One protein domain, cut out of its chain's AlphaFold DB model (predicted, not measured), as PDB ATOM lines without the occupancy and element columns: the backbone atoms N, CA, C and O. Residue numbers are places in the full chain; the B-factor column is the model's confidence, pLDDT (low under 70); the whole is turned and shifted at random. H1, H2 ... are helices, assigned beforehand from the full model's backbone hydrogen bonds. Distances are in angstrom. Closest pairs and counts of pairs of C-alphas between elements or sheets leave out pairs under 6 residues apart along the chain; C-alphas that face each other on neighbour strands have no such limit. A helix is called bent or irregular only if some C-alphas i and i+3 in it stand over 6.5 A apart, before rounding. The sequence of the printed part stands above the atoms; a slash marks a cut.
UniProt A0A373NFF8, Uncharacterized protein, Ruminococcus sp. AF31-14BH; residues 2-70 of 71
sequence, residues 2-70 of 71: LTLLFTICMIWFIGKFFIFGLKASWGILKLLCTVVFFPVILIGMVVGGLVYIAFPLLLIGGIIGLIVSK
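This is residues 2 to 70 of the 71 residues of an uncharacterized protein of Ruminococcus sp. AF31-14BH (UniProt A0A373NFF8). One very long helix, H1, and a much shorter one, H2, meet near their ends at a tight turn and make a lopsided V, in which residues 51 to 58 of H2 pack on residues 42 to 46 of H1 and the rest of H2 spreads away from H1 as the short arm. The long arm of the V, residues 2 to 33 of H1, sticks out free and makes most of the length; H1 has a kink of 34 degrees near residue 32. The printed part has 69 residues with two named helices, H1 then H2, and no named strand, and its class is all helix. The whole is extended, with a radius of gyration of the C-alphas of 20.8 A and spans of 66 by 31 by 12 A.

Find C-alpha 2 at (-8.540, 61.892, 26.081); from there H1, residues 2 to 47, runs 62.8 A to C-alpha 47 at (-6.276, 9.962, 61.356). H1 is neither bent nor irregular, but only just: C-alphas 36 and 39 are 6.1 A apart. Look next at H2, residues 51 to 68, which runs 25.3 A to C-alpha 68 at (-19.319, 11.590, 36.367). H2 too is neither bent nor irregular, but only just: C-alphas 53 and 56 are 6.0 A apart.

Start at Leu 42 in H1 and look across to Ala 54 in H2: their C-alphas, the closest of the two helices, are 5.9 A apart. H1 and H2 touch, H1 with residues 42 to 46 alone and H2 with residues 51 to 58 alone. They run opposite ways at a steep tilt of 55 degrees. Of the O i to N i+4 pairs, 38 of 42 in H1 and 13 of 14 in H2 are within hydrogen-bond range.

The C-alphas of Leu 2 and Tyr 52 are the two farthest apart, at 66.3 A. Without residues 2 to 33, you find a body of 37 residues spanning 33 by 19 by 7 A. The printed part has no cut, and the link from H1 to H2 is tight, with 3 residues. The mean pLDDT of the printed part is 85.0, and residues 69 to 70 are under 70.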
ATOM      1  N   LEU A   2      -8.641  63.268  26.621       82.19
ATOM      2  CA  LEU A   2      -8.540  61.892  26.081       82.19
ATOM      3  C   LEU A   2      -8.067  60.830  27.094       82.19
ATOM      4  O   LEU A   2      -8.570  59.713  27.087       82.19
ATOM      5  N   THR A   3      -7.135  61.172  27.986       85.00
ATOM      6  CA  THR A   3      -6.609  60.256  29.014       85.00
ATOM      7  C   THR A   3      -7.677  59.783  29.998       85.00
ATOM      8  O   THR A   3      -7.716  58.606  30.328       85.00
ATOM      9  N   LEU A   4      -8.590  60.664  30.419       86.44
ATOM     10  CA  LEU A   4      -9.712  60.292  31.292       86.44
ATOM     11  C   LEU A   4     -10.675  59.324  30.596       86.44
ATOM     12  O   LEU A   4     -11.082  58.332  31.194       86.44
ATOM     13  N   LEU A   5     -10.996  59.581  29.323       88.00
ATOM     14  CA  LEU A   5     -11.859  58.705  28.528       88.00
ATOM     15  C   LEU A   5     -11.224  57.316  28.335       88.00
ATOM     16  O   LEU A   5     -11.899  56.296  28.465       88.00
ATOM     17  N   PHE A   6      -9.914  57.276  28.084       87.19
ATOM     18  CA  PHE A   6      -9.148  56.041  27.936       87.19
ATOM     19  C   PHE A   6      -9.108  55.224  29.236       87.19
ATOM     20  O   PHE A   6      -9.349  54.018  29.209       87.19
ATOM     21  N   THR A   7      -8.900  55.876  30.384       89.56
ATOM     22  CA  THR A   7      -8.911  55.219  31.700       89.56
ATOM     23  C   THR A   7     -10.289  54.654  32.052       89.56
ATOM     24  O   THR A   7     -10.381  53.520  32.519       89.56
ATOM     25  N   ILE A   8     -11.371  55.390  31.777       91.94
ATOM     26  CA  ILE A   8     -12.744  54.904  31.999       91.94
ATOM     27  C   ILE A   8     -13.042  53.689  31.107       91.94
ATOM     28  O   ILE A   8     -13.608  52.703  31.579       91.94
ATOM     29  N   CYS A   9     -12.612  53.721  29.844       89.38
ATOM     30  CA  CYS A   9     -12.785  52.605  28.914       89.38
ATOM     31  C   CYS A   9     -12.000  51.353  29.357       89.38
ATOM     32  O   CYS A   9     -12.551  50.251  29.373       89.38
ATOM     33  N   MET A  10     -10.752  51.525  29.808       89.31
ATOM     34  CA  MET A  10      -9.919  50.452  30.370       89.31
ATOM     35  C   MET A  10     -10.562  49.799  31.602       89.31
ATOM     36  O   MET A  10     -10.630  48.573  31.689       89.31
ATOM     37  N   ILE A  11     -11.081  50.603  32.534       89.88
ATOM     38  CA  ILE A  11     -11.742  50.113  33.754       89.88
ATOM     39  C   ILE A  11     -13.032  49.362  33.413       89.88
ATOM     40  O   ILE A  11     -13.289  48.291  33.964       89.88
ATOM     41  N   TRP A  12     -13.822  49.887  32.474       89.56
ATOM     42  CA  TRP A  12     -15.044  49.232  32.008       89.56
ATOM     43  C   TRP A  12     -14.758  47.871  31.366       89.56
ATOM     44  O   TRP A  12     -15.454  46.887  31.634       89.56
ATOM     45  N   PHE A  13     -13.709  47.795  30.547       88.31
ATOM     46  CA  PHE A  13     -13.275  46.558  29.908       88.31
ATOM     47  C   PHE A  13     -12.810  45.528  30.949       88.31
ATOM     48  O   PHE A  13     -13.317  44.407  30.976       88.31
ATOM     49  N   ILE A  14     -11.935  45.929  31.876       88.12
ATOM     50  CA  ILE A  14     -11.437  45.069  32.960       88.12
ATOM     51  C   ILE A  14     -12.568  44.559  33.854       88.12
ATOM     52  O   ILE A  14     -12.609  43.365  34.150       88.12
ATOM     53  N   GLY A  15     -13.519  45.413  34.239       86.25
ATOM     54  CA  GLY A  15     -14.647  45.002  35.080       86.25
ATOM     55  C   GLY A  15     -15.486  43.898  34.432       86.25
ATOM     56  O   GLY A  15     -15.873  42.929  35.087       86.25
ATOM     57  N   LYS A  16     -15.708  43.992  33.117       81.44
ATOM     58  CA  LYS A  16     -16.493  43.007  32.363       81.44
ATOM     59  C   LYS A  16     -15.740  41.683  32.176       81.44
ATOM     60  O   LYS A  16     -16.347  40.618  32.299       81.44
ATOM     61  N   PHE A  17     -14.423  41.740  31.969       83.38
ATOM     62  CA  PHE A  17     -13.558  40.555  31.924       83.38
ATOM     63  C   PHE A  17     -13.400  39.876  33.289       83.38
ATOM     64  O   PHE A  17     -13.338  38.650  33.356       83.38
ATOM     65  N   PHE A  18     -13.393  40.638  34.380       86.75
ATOM     66  CA  PHE A  18     -13.241  40.094  35.727       86.75
ATOM     67  C   PHE A  18     -14.428  39.217  36.143       86.75
ATOM     68  O   PHE A  18     -14.232  38.134  36.688       86.75
ATOM     69  N   ILE A  19     -15.660  39.624  35.822       85.62
ATOM     70  CA  ILE A  19     -16.863  38.819  36.100       85.62
ATOM     71  C   ILE A  19     -16.848  37.520  35.283       85.62
ATOM     72  O   ILE A  19     -17.211  36.460  35.795       85.62
ATOM     73  N   PHE A  20     -16.394  37.582  34.029       83.19
ATOM     74  CA  PHE A  20     -16.226  36.396  33.192       83.19
ATOM     75  C   PHE A  20     -15.165  35.446  33.768       83.19
ATOM     76  O   PHE A  20     -15.418  34.248  33.905       83.19
ATOM     77  N   GLY A  21     -14.023  35.996  34.188       85.12
ATOM     78  CA  GLY A  21     -12.953  35.262  34.859       85.12
ATOM     79  C   GLY A  21     -13.421  34.608  36.156       85.12
ATOM     80  O   GLY A  21     -13.211  33.418  36.336       85.12
ATOM     81  N   LEU A  22     -14.139  35.327  37.024       86.69
ATOM     82  CA  LEU A  22     -14.724  34.766  38.249       86.69
ATOM     83  C   LEU A  22     -15.690  33.612  37.960       86.69
ATOM     84  O   LEU A  22     -15.664  32.595  38.657       86.69
ATOM     85  N   LYS A  23     -16.523  33.740  36.920       81.25
ATOM     86  CA  LYS A  23     -17.464  32.685  36.529       81.25
ATOM     87  C   LYS A  23     -16.740  31.433  36.025       81.25
ATOM     88  O   LYS A  23     -17.147  30.326  36.373       81.25
ATOM     89  N   ALA A  24     -15.655  31.604  35.269       83.25
ATOM     90  CA  ALA A  24     -14.793  30.509  34.823       83.25
ATOM     91  C   ALA A  24     -14.017  29.872  35.994       83.25
ATOM     92  O   ALA A  24     -14.001  28.648  36.143       83.25
ATOM     93  N   SER A  25     -13.458  30.699  36.879       85.62
ATOM     94  CA  SER A  25     -12.732  30.280  38.081       85.62
ATOM     95  C   SER A  25     -13.600  29.479  39.040       85.62
ATOM     96  O   SER A  25     -13.090  28.576  39.690       85.62
ATOM     97  N   TRP A  26     -14.908  29.735  39.107       80.00
ATOM     98  CA  TRP A  26     -15.814  28.940  39.939       80.00
ATOM     99  C   TRP A  26     -15.852  27.465  39.506       80.00
ATOM    100  O   TRP A  26     -15.883  26.569  40.351       80.00
ATOM    101  N   GLY A  27     -15.813  27.196  38.197       79.56
ATOM    102  CA  GLY A  27     -15.736  25.830  37.671       79.56
ATOM    103  C   GLY A  27     -14.444  25.126  38.090       79.56
ATOM    104  O   GLY A  27     -14.480  23.998  38.578       79.56
ATOM    105  N   ILE A  28     -13.316  25.829  37.980       81.62
ATOM    106  CA  ILE A  28     -11.981  25.312  38.314       81.62
ATOM    107  C   ILE A  28     -11.826  25.127  39.826       81.62
ATOM    108  O   ILE A  28     -11.307  24.108  40.269       81.62
ATOM    109  N   LEU A  29     -12.327  26.071  40.625       83.25
ATOM    110  CA  LEU A  29     -12.323  25.999  42.083       83.25
ATOM    111  C   LEU A  29     -13.108  24.783  42.573       83.25
ATOM    112  O   LEU A  29     -12.621  24.077  43.446       83.25
ATOM    113  N   LYS A  30     -14.294  24.504  42.008       77.31
ATOM    114  CA  LYS A  30     -15.060  23.291  42.345       77.31
ATOM    115  C   LYS A  30     -14.247  22.032  42.063       77.31
ATOM    116  O   LYS A  30     -14.189  21.150  42.910       77.31
ATOM    117  N   LEU A  31     -13.592  21.976  40.907       79.62
ATOM    118  CA  LEU A  31     -12.773  20.837  40.506       79.62
ATOM    119  C   LEU A  31     -11.575  20.660  41.451       79.62
ATOM    120  O   LEU A  31     -11.364  19.577  41.985       79.62
ATOM    121  N   LEU A  32     -10.851  21.740  41.741       80.56
ATOM    122  CA  LEU A  32      -9.704  21.735  42.645       80.56
ATOM    123  C   LEU A  32     -10.111  21.369  44.083       80.56
ATOM    124  O   LEU A  32      -9.437  20.578  44.738       80.56
ATOM    125  N   CYS A  33     -11.237  21.893  44.565       79.50
ATOM    126  CA  CYS A  33     -11.747  21.599  45.901       79.50
ATOM    127  C   CYS A  33     -12.227  20.138  46.001       79.50
ATOM    128  O   CYS A  33     -11.883  19.423  46.936       79.50
ATOM    129  N   THR A  34     -12.942  19.617  45.005       77.88
ATOM    130  CA  THR A  34     -13.388  18.217  45.037       77.88
ATOM    131  C   THR A  34     -12.250  17.223  44.789       77.88
ATOM    132  O   THR A  34     -12.256  16.160  45.392       77.88
ATOM    133  N   VAL A  35     -11.254  17.540  43.959       80.62
ATOM    134  CA  VAL A  35     -10.143  16.612  43.670       80.62
ATOM    135  C   VAL A  35      -9.056  16.657  44.742       80.62
ATOM    136  O   VAL A  35      -8.511  15.611  45.081       80.62
ATOM    137  N   VAL A  36      -8.741  17.833  45.295       82.62
ATOM    138  CA  VAL A  36      -7.626  17.999  46.247       82.62
ATOM    139  C   VAL A  36      -8.106  18.075  47.695       82.62
ATOM    140  O   VAL A  36      -7.553  17.391  48.550       82.62
ATOM    141  N   PHE A  37      -9.144  18.860  48.007       81.50
ATOM    142  CA  PHE A  37      -9.600  18.993  49.399       81.50
ATOM    143  C   PHE A  37     -10.331  17.748  49.900       81.50
ATOM    144  O   PHE A  37     -10.136  17.361  51.049       81.50
ATOM    145  N   PHE A  38     -11.134  17.090  49.061       83.69
ATOM    146  CA  PHE A  38     -11.862  15.882  49.458       83.69
ATOM    147  C   PHE A  38     -10.952  14.768  50.017       83.69
ATOM    148  O   PHE A  38     -11.208  14.336  51.142       83.69
ATOM    149  N   PRO A  39      -9.869  14.333  49.337       82.88
ATOM    150  CA  PRO A  39      -8.983  13.308  49.891       82.88
ATOM    151  C   PRO A  39      -8.235  13.786  51.139       82.88
ATOM    152  O   PRO A  39      -8.080  13.012  52.081       82.88
ATOM    153  N   VAL A  40      -7.819  15.056  51.198       89.50
ATOM    154  CA  VAL A  40      -7.111  15.611  52.367       89.50
ATOM    155  C   VAL A  40      -8.007  15.620  53.608       89.50
ATOM    156  O   VAL A  40      -7.578  15.196  54.682       89.50
ATOM    157  N   ILE A  41      -9.269  16.038  53.465       87.19
ATOM    158  CA  ILE A  41     -10.259  16.025  54.551       87.19
ATOM    159  C   ILE A  41     -10.535  14.587  55.003       87.19
ATOM    160  O   ILE A  41     -10.631  14.320  56.202       87.19
ATOM    161  N   LEU A  42     -10.617  13.648  54.058       86.75
ATOM    162  CA  LEU A  42     -10.880  12.246  54.355       86.75
ATOM    163  C   LEU A  42      -9.732  11.592  55.137       86.75
ATOM    164  O   LEU A  42      -9.981  10.922  56.138       86.75
ATOM    165  N   ILE A  43      -8.484  11.852  54.739       88.69
ATOM    166  CA  ILE A  43      -7.291  11.405  55.471       88.69
ATOM    167  C   ILE A  43      -7.278  12.015  56.877       88.69
ATOM    168  O   ILE A  43      -7.073  11.290  57.850       88.69
ATOM    169  N   GLY A  44      -7.569  13.313  57.009       90.25
ATOM    170  CA  GLY A  44      -7.651  13.985  58.310       90.25
ATOM    171  C   GLY A  44      -8.689  13.359  59.249       90.25
ATOM    172  O   GLY A  44      -8.392  13.117  60.418       90.25
ATOM    173  N   MET A  45      -9.881  13.025  58.741       88.56
ATOM    174  CA  MET A  45     -10.926  12.363  59.537       88.56
ATOM    175  C   MET A  45     -10.555  10.935  59.948       88.56
ATOM    176  O   MET A  45     -10.883  10.524  61.062       88.56
ATOM    177  N   VAL A  46      -9.867  10.183  59.081       87.31
ATOM    178  CA  VAL A  46      -9.401   8.823  59.399       87.31
ATOM    179  C   VAL A  46      -8.310   8.862  60.471       87.31
ATOM    180  O   VAL A  46      -8.388   8.110  61.440       87.31
ATOM    181  N   VAL A  47      -7.341   9.778  60.353       90.06
ATOM    182  CA  VAL A  47      -6.276   9.962  61.356       90.06
ATOM    183  C   VAL A  47      -6.842  10.462  62.691       90.06
ATOM    184  O   VAL A  47      -6.372  10.052  63.747       90.06
ATOM    185  N   GLY A  48      -7.895  11.286  62.662       88.94
ATOM    186  CA  GLY A  48      -8.607  11.756  63.855       88.94
ATOM    187  C   GLY A  48      -9.539  10.728  64.516       88.94
ATOM    188  O   GLY A  48     -10.210  11.072  65.485       88.94
ATOM    189  N   GLY A  49      -9.628   9.494  64.006       89.38
ATOM    190  CA  GLY A  49     -10.459   8.426  64.582       89.38
ATOM    191  C   GLY A  49     -11.958   8.510  64.254       89.38
ATOM    192  O   GLY A  49     -12.740   7.694  64.737       89.38
ATOM    193  N   LEU A  50     -12.381   9.440  63.390       87.69
ATOM    194  CA  LEU A  50     -13.781   9.656  62.986       87.69
ATOM    195  C   LEU A  50     -14.161   8.826  61.748       87.69
ATOM    196  O   LEU A  50     -14.865   9.288  60.845       87.69
ATOM    197  N   VAL A  51     -13.704   7.574  61.703       88.88
ATOM    198  CA  VAL A  51     -13.879   6.679  60.546       88.88
ATOM    199  C   VAL A  51     -15.362   6.464  60.212       88.88
ATOM    200  O   VAL A  51     -15.722   6.393  59.040       88.88
ATOM    201  N   TYR A  52     -16.235   6.459  61.225       87.31
ATOM    202  CA  TYR A  52     -17.685   6.304  61.055       87.31
ATOM    203  C   TYR A  52     -18.322   7.408  60.195       87.31
ATOM    204  O   TYR A  52     -19.282   7.148  59.479       87.31
ATOM    205  N   ILE A  53     -17.777   8.630  60.232       86.06
ATOM    206  CA  ILE A  53     -18.248   9.758  59.412       86.06
ATOM    207  C   ILE A  53     -17.512   9.784  58.067       86.06
ATOM    208  O   ILE A  53     -18.110  10.080  57.034       86.06
ATOM    209  N   ALA A  54     -16.227   9.423  58.055       87.25
ATOM    210  CA  ALA A  54     -15.424   9.390  56.836       87.25
ATOM    211  C   ALA A  54     -15.952   8.378  55.804       87.25
ATOM    212  O   ALA A  54     -15.951   8.662  54.608       87.25
ATOM    213  N   PHE A  55     -16.431   7.217  56.255       86.31
ATOM    214  CA  PHE A  55     -16.879   6.125  55.389       86.31
ATOM    215  C   PHE A  55     -18.119   6.451  54.527       86.31
ATOM    216  O   PHE A  55     -18.049   6.283  53.307       86.31
ATOM    217  N   PRO A  56     -19.239   6.964  55.081       88.00
ATOM    218  CA  PRO A  56     -20.375   7.397  54.269       88.00
ATOM    219  C   PRO A  56     -20.012   8.570  53.354       88.00
ATOM    220  O   PRO A  56     -20.483   8.627  52.218       88.00
ATOM    221  N   LEU A  57     -19.123   9.468  53.797       87.81
ATOM    222  CA  LEU A  57     -18.647  10.567  52.960       87.81
ATOM    223  C   LEU A  57     -17.858  10.054  51.741       87.81
ATOM    224  O   LEU A  57     -18.077  10.532  50.627       87.81
ATOM    225  N   LEU A  58     -17.002   9.040  51.937       87.50
ATOM    226  CA  LEU A  58     -16.237   8.368  50.879       87.50
ATOM    227  C   LEU A  58     -17.170   7.686  49.874       87.50
ATOM    228  O   LEU A  58     -17.003   7.870  48.672       87.50
ATOM    229  N   LEU A  59     -18.183   6.956  50.350       88.75
ATOM    230  CA  LEU A  59     -19.161   6.288  49.485       88.75
ATOM    231  C   LEU A  59     -19.917   7.275  48.590       88.75
ATOM    232  O   LEU A  59     -20.030   7.044  47.388       88.75
ATOM    233  N   ILE A  60     -20.393   8.393  49.144       89.62
ATOM    234  CA  ILE A  60     -21.123   9.411  48.374       89.62
ATOM    235  C   ILE A  60     -20.205  10.050  47.325       89.62
ATOM    236  O   ILE A  60     -20.567  10.108  46.147       89.62
ATOM    237  N   GLY A  61     -19.003  10.483  47.724       87.19
ATOM    238  CA  GLY A  61     -18.026  11.059  46.795       87.19
ATOM    239  C   GLY A  61     -17.595  10.073  45.703       87.19
ATOM    240  O   GLY A  61     -17.494  10.449  44.536       87.19
ATOM    241  N   GLY A  62     -17.424   8.797  46.062       85.31
ATOM    242  CA  GLY A  62     -17.086   7.713  45.143       85.31
ATOM    243  C   GLY A  62     -18.181   7.439  44.113       85.31
ATOM    244  O   GLY A  62     -17.882   7.354  42.926       85.31
ATOM    245  N   ILE A  63     -19.451   7.367  44.528       87.81
ATOM    246  CA  ILE A  63     -20.583   7.163  43.607       87.81
ATOM    247  C   ILE A  63     -20.723   8.347  42.643       87.81
ATOM    248  O   ILE A  63     -20.882   8.134  41.443       87.81
ATOM    249  N   ILE A  64     -20.615   9.585  43.136       85.25
ATOM    250  CA  ILE A  64     -20.660  10.778  42.276       85.25
ATOM    251  C   ILE A  64     -19.512  10.737  41.259       85.25
ATOM    252  O   ILE A  64     -19.746  10.957  40.073       85.25
ATOM    253  N   GLY A  65     -18.296  10.394  41.700       82.06
ATOM    254  CA  GLY A  65     -17.142  10.222  40.819       82.06
ATOM    255  C   GLY A  65     -17.359   9.141  39.757       82.06
ATOM    256  O   GLY A  65     -17.059   9.373  38.587       82.06
ATOM    257  N   LEU A  66     -17.936   7.995  40.128       83.38
ATOM    258  CA  LEU A  66     -18.268   6.909  39.197       83.38
ATOM    259  C   LEU A  66     -19.332   7.313  38.169       83.38
ATOM    260  O   LEU A  66     -19.222   6.936  37.008       83.38
ATOM    261  N   ILE A  67     -20.349   8.082  38.566       85.31
ATOM    262  CA  ILE A  67     -21.373   8.585  37.639       85.31
ATOM    263  C   ILE A  67     -20.762   9.611  36.678       85.31
ATOM    264  O   ILE A  67     -21.014   9.545  35.477       85.31
ATOM    265  N   VAL A  68     -19.926  10.525  37.183       80.81
ATOM    266  CA  VAL A  68     -19.319  11.590  36.367       80.81
ATOM    267  C   VAL A  68     -18.296  11.058  35.363       80.81
ATOM    268  O   VAL A  68     -18.170  11.617  34.286       80.81
ATOM    269  N   SER A  69     -17.577   9.983  35.701       69.94
ATOM    270  CA  SER A  69     -16.561   9.370  34.828       69.94
ATOM    271  C   SER A  69     -17.146   8.438  33.764       69.94
ATOM    272  O   SER A  69     -16.431   8.008  32.863       69.94
ATOM    273  N   LYS A  70     -18.438   8.113  33.871       64.75
ATOM    274  CA  LYS A  70     -19.157   7.222  32.954       64.75
ATOM    275  C   LYS A  70     -20.004   7.980  31.920       64.75
ATOM    276  O   LYS A  70     -20.587   7.335  31.051       64.75
TER     277      LYS A  70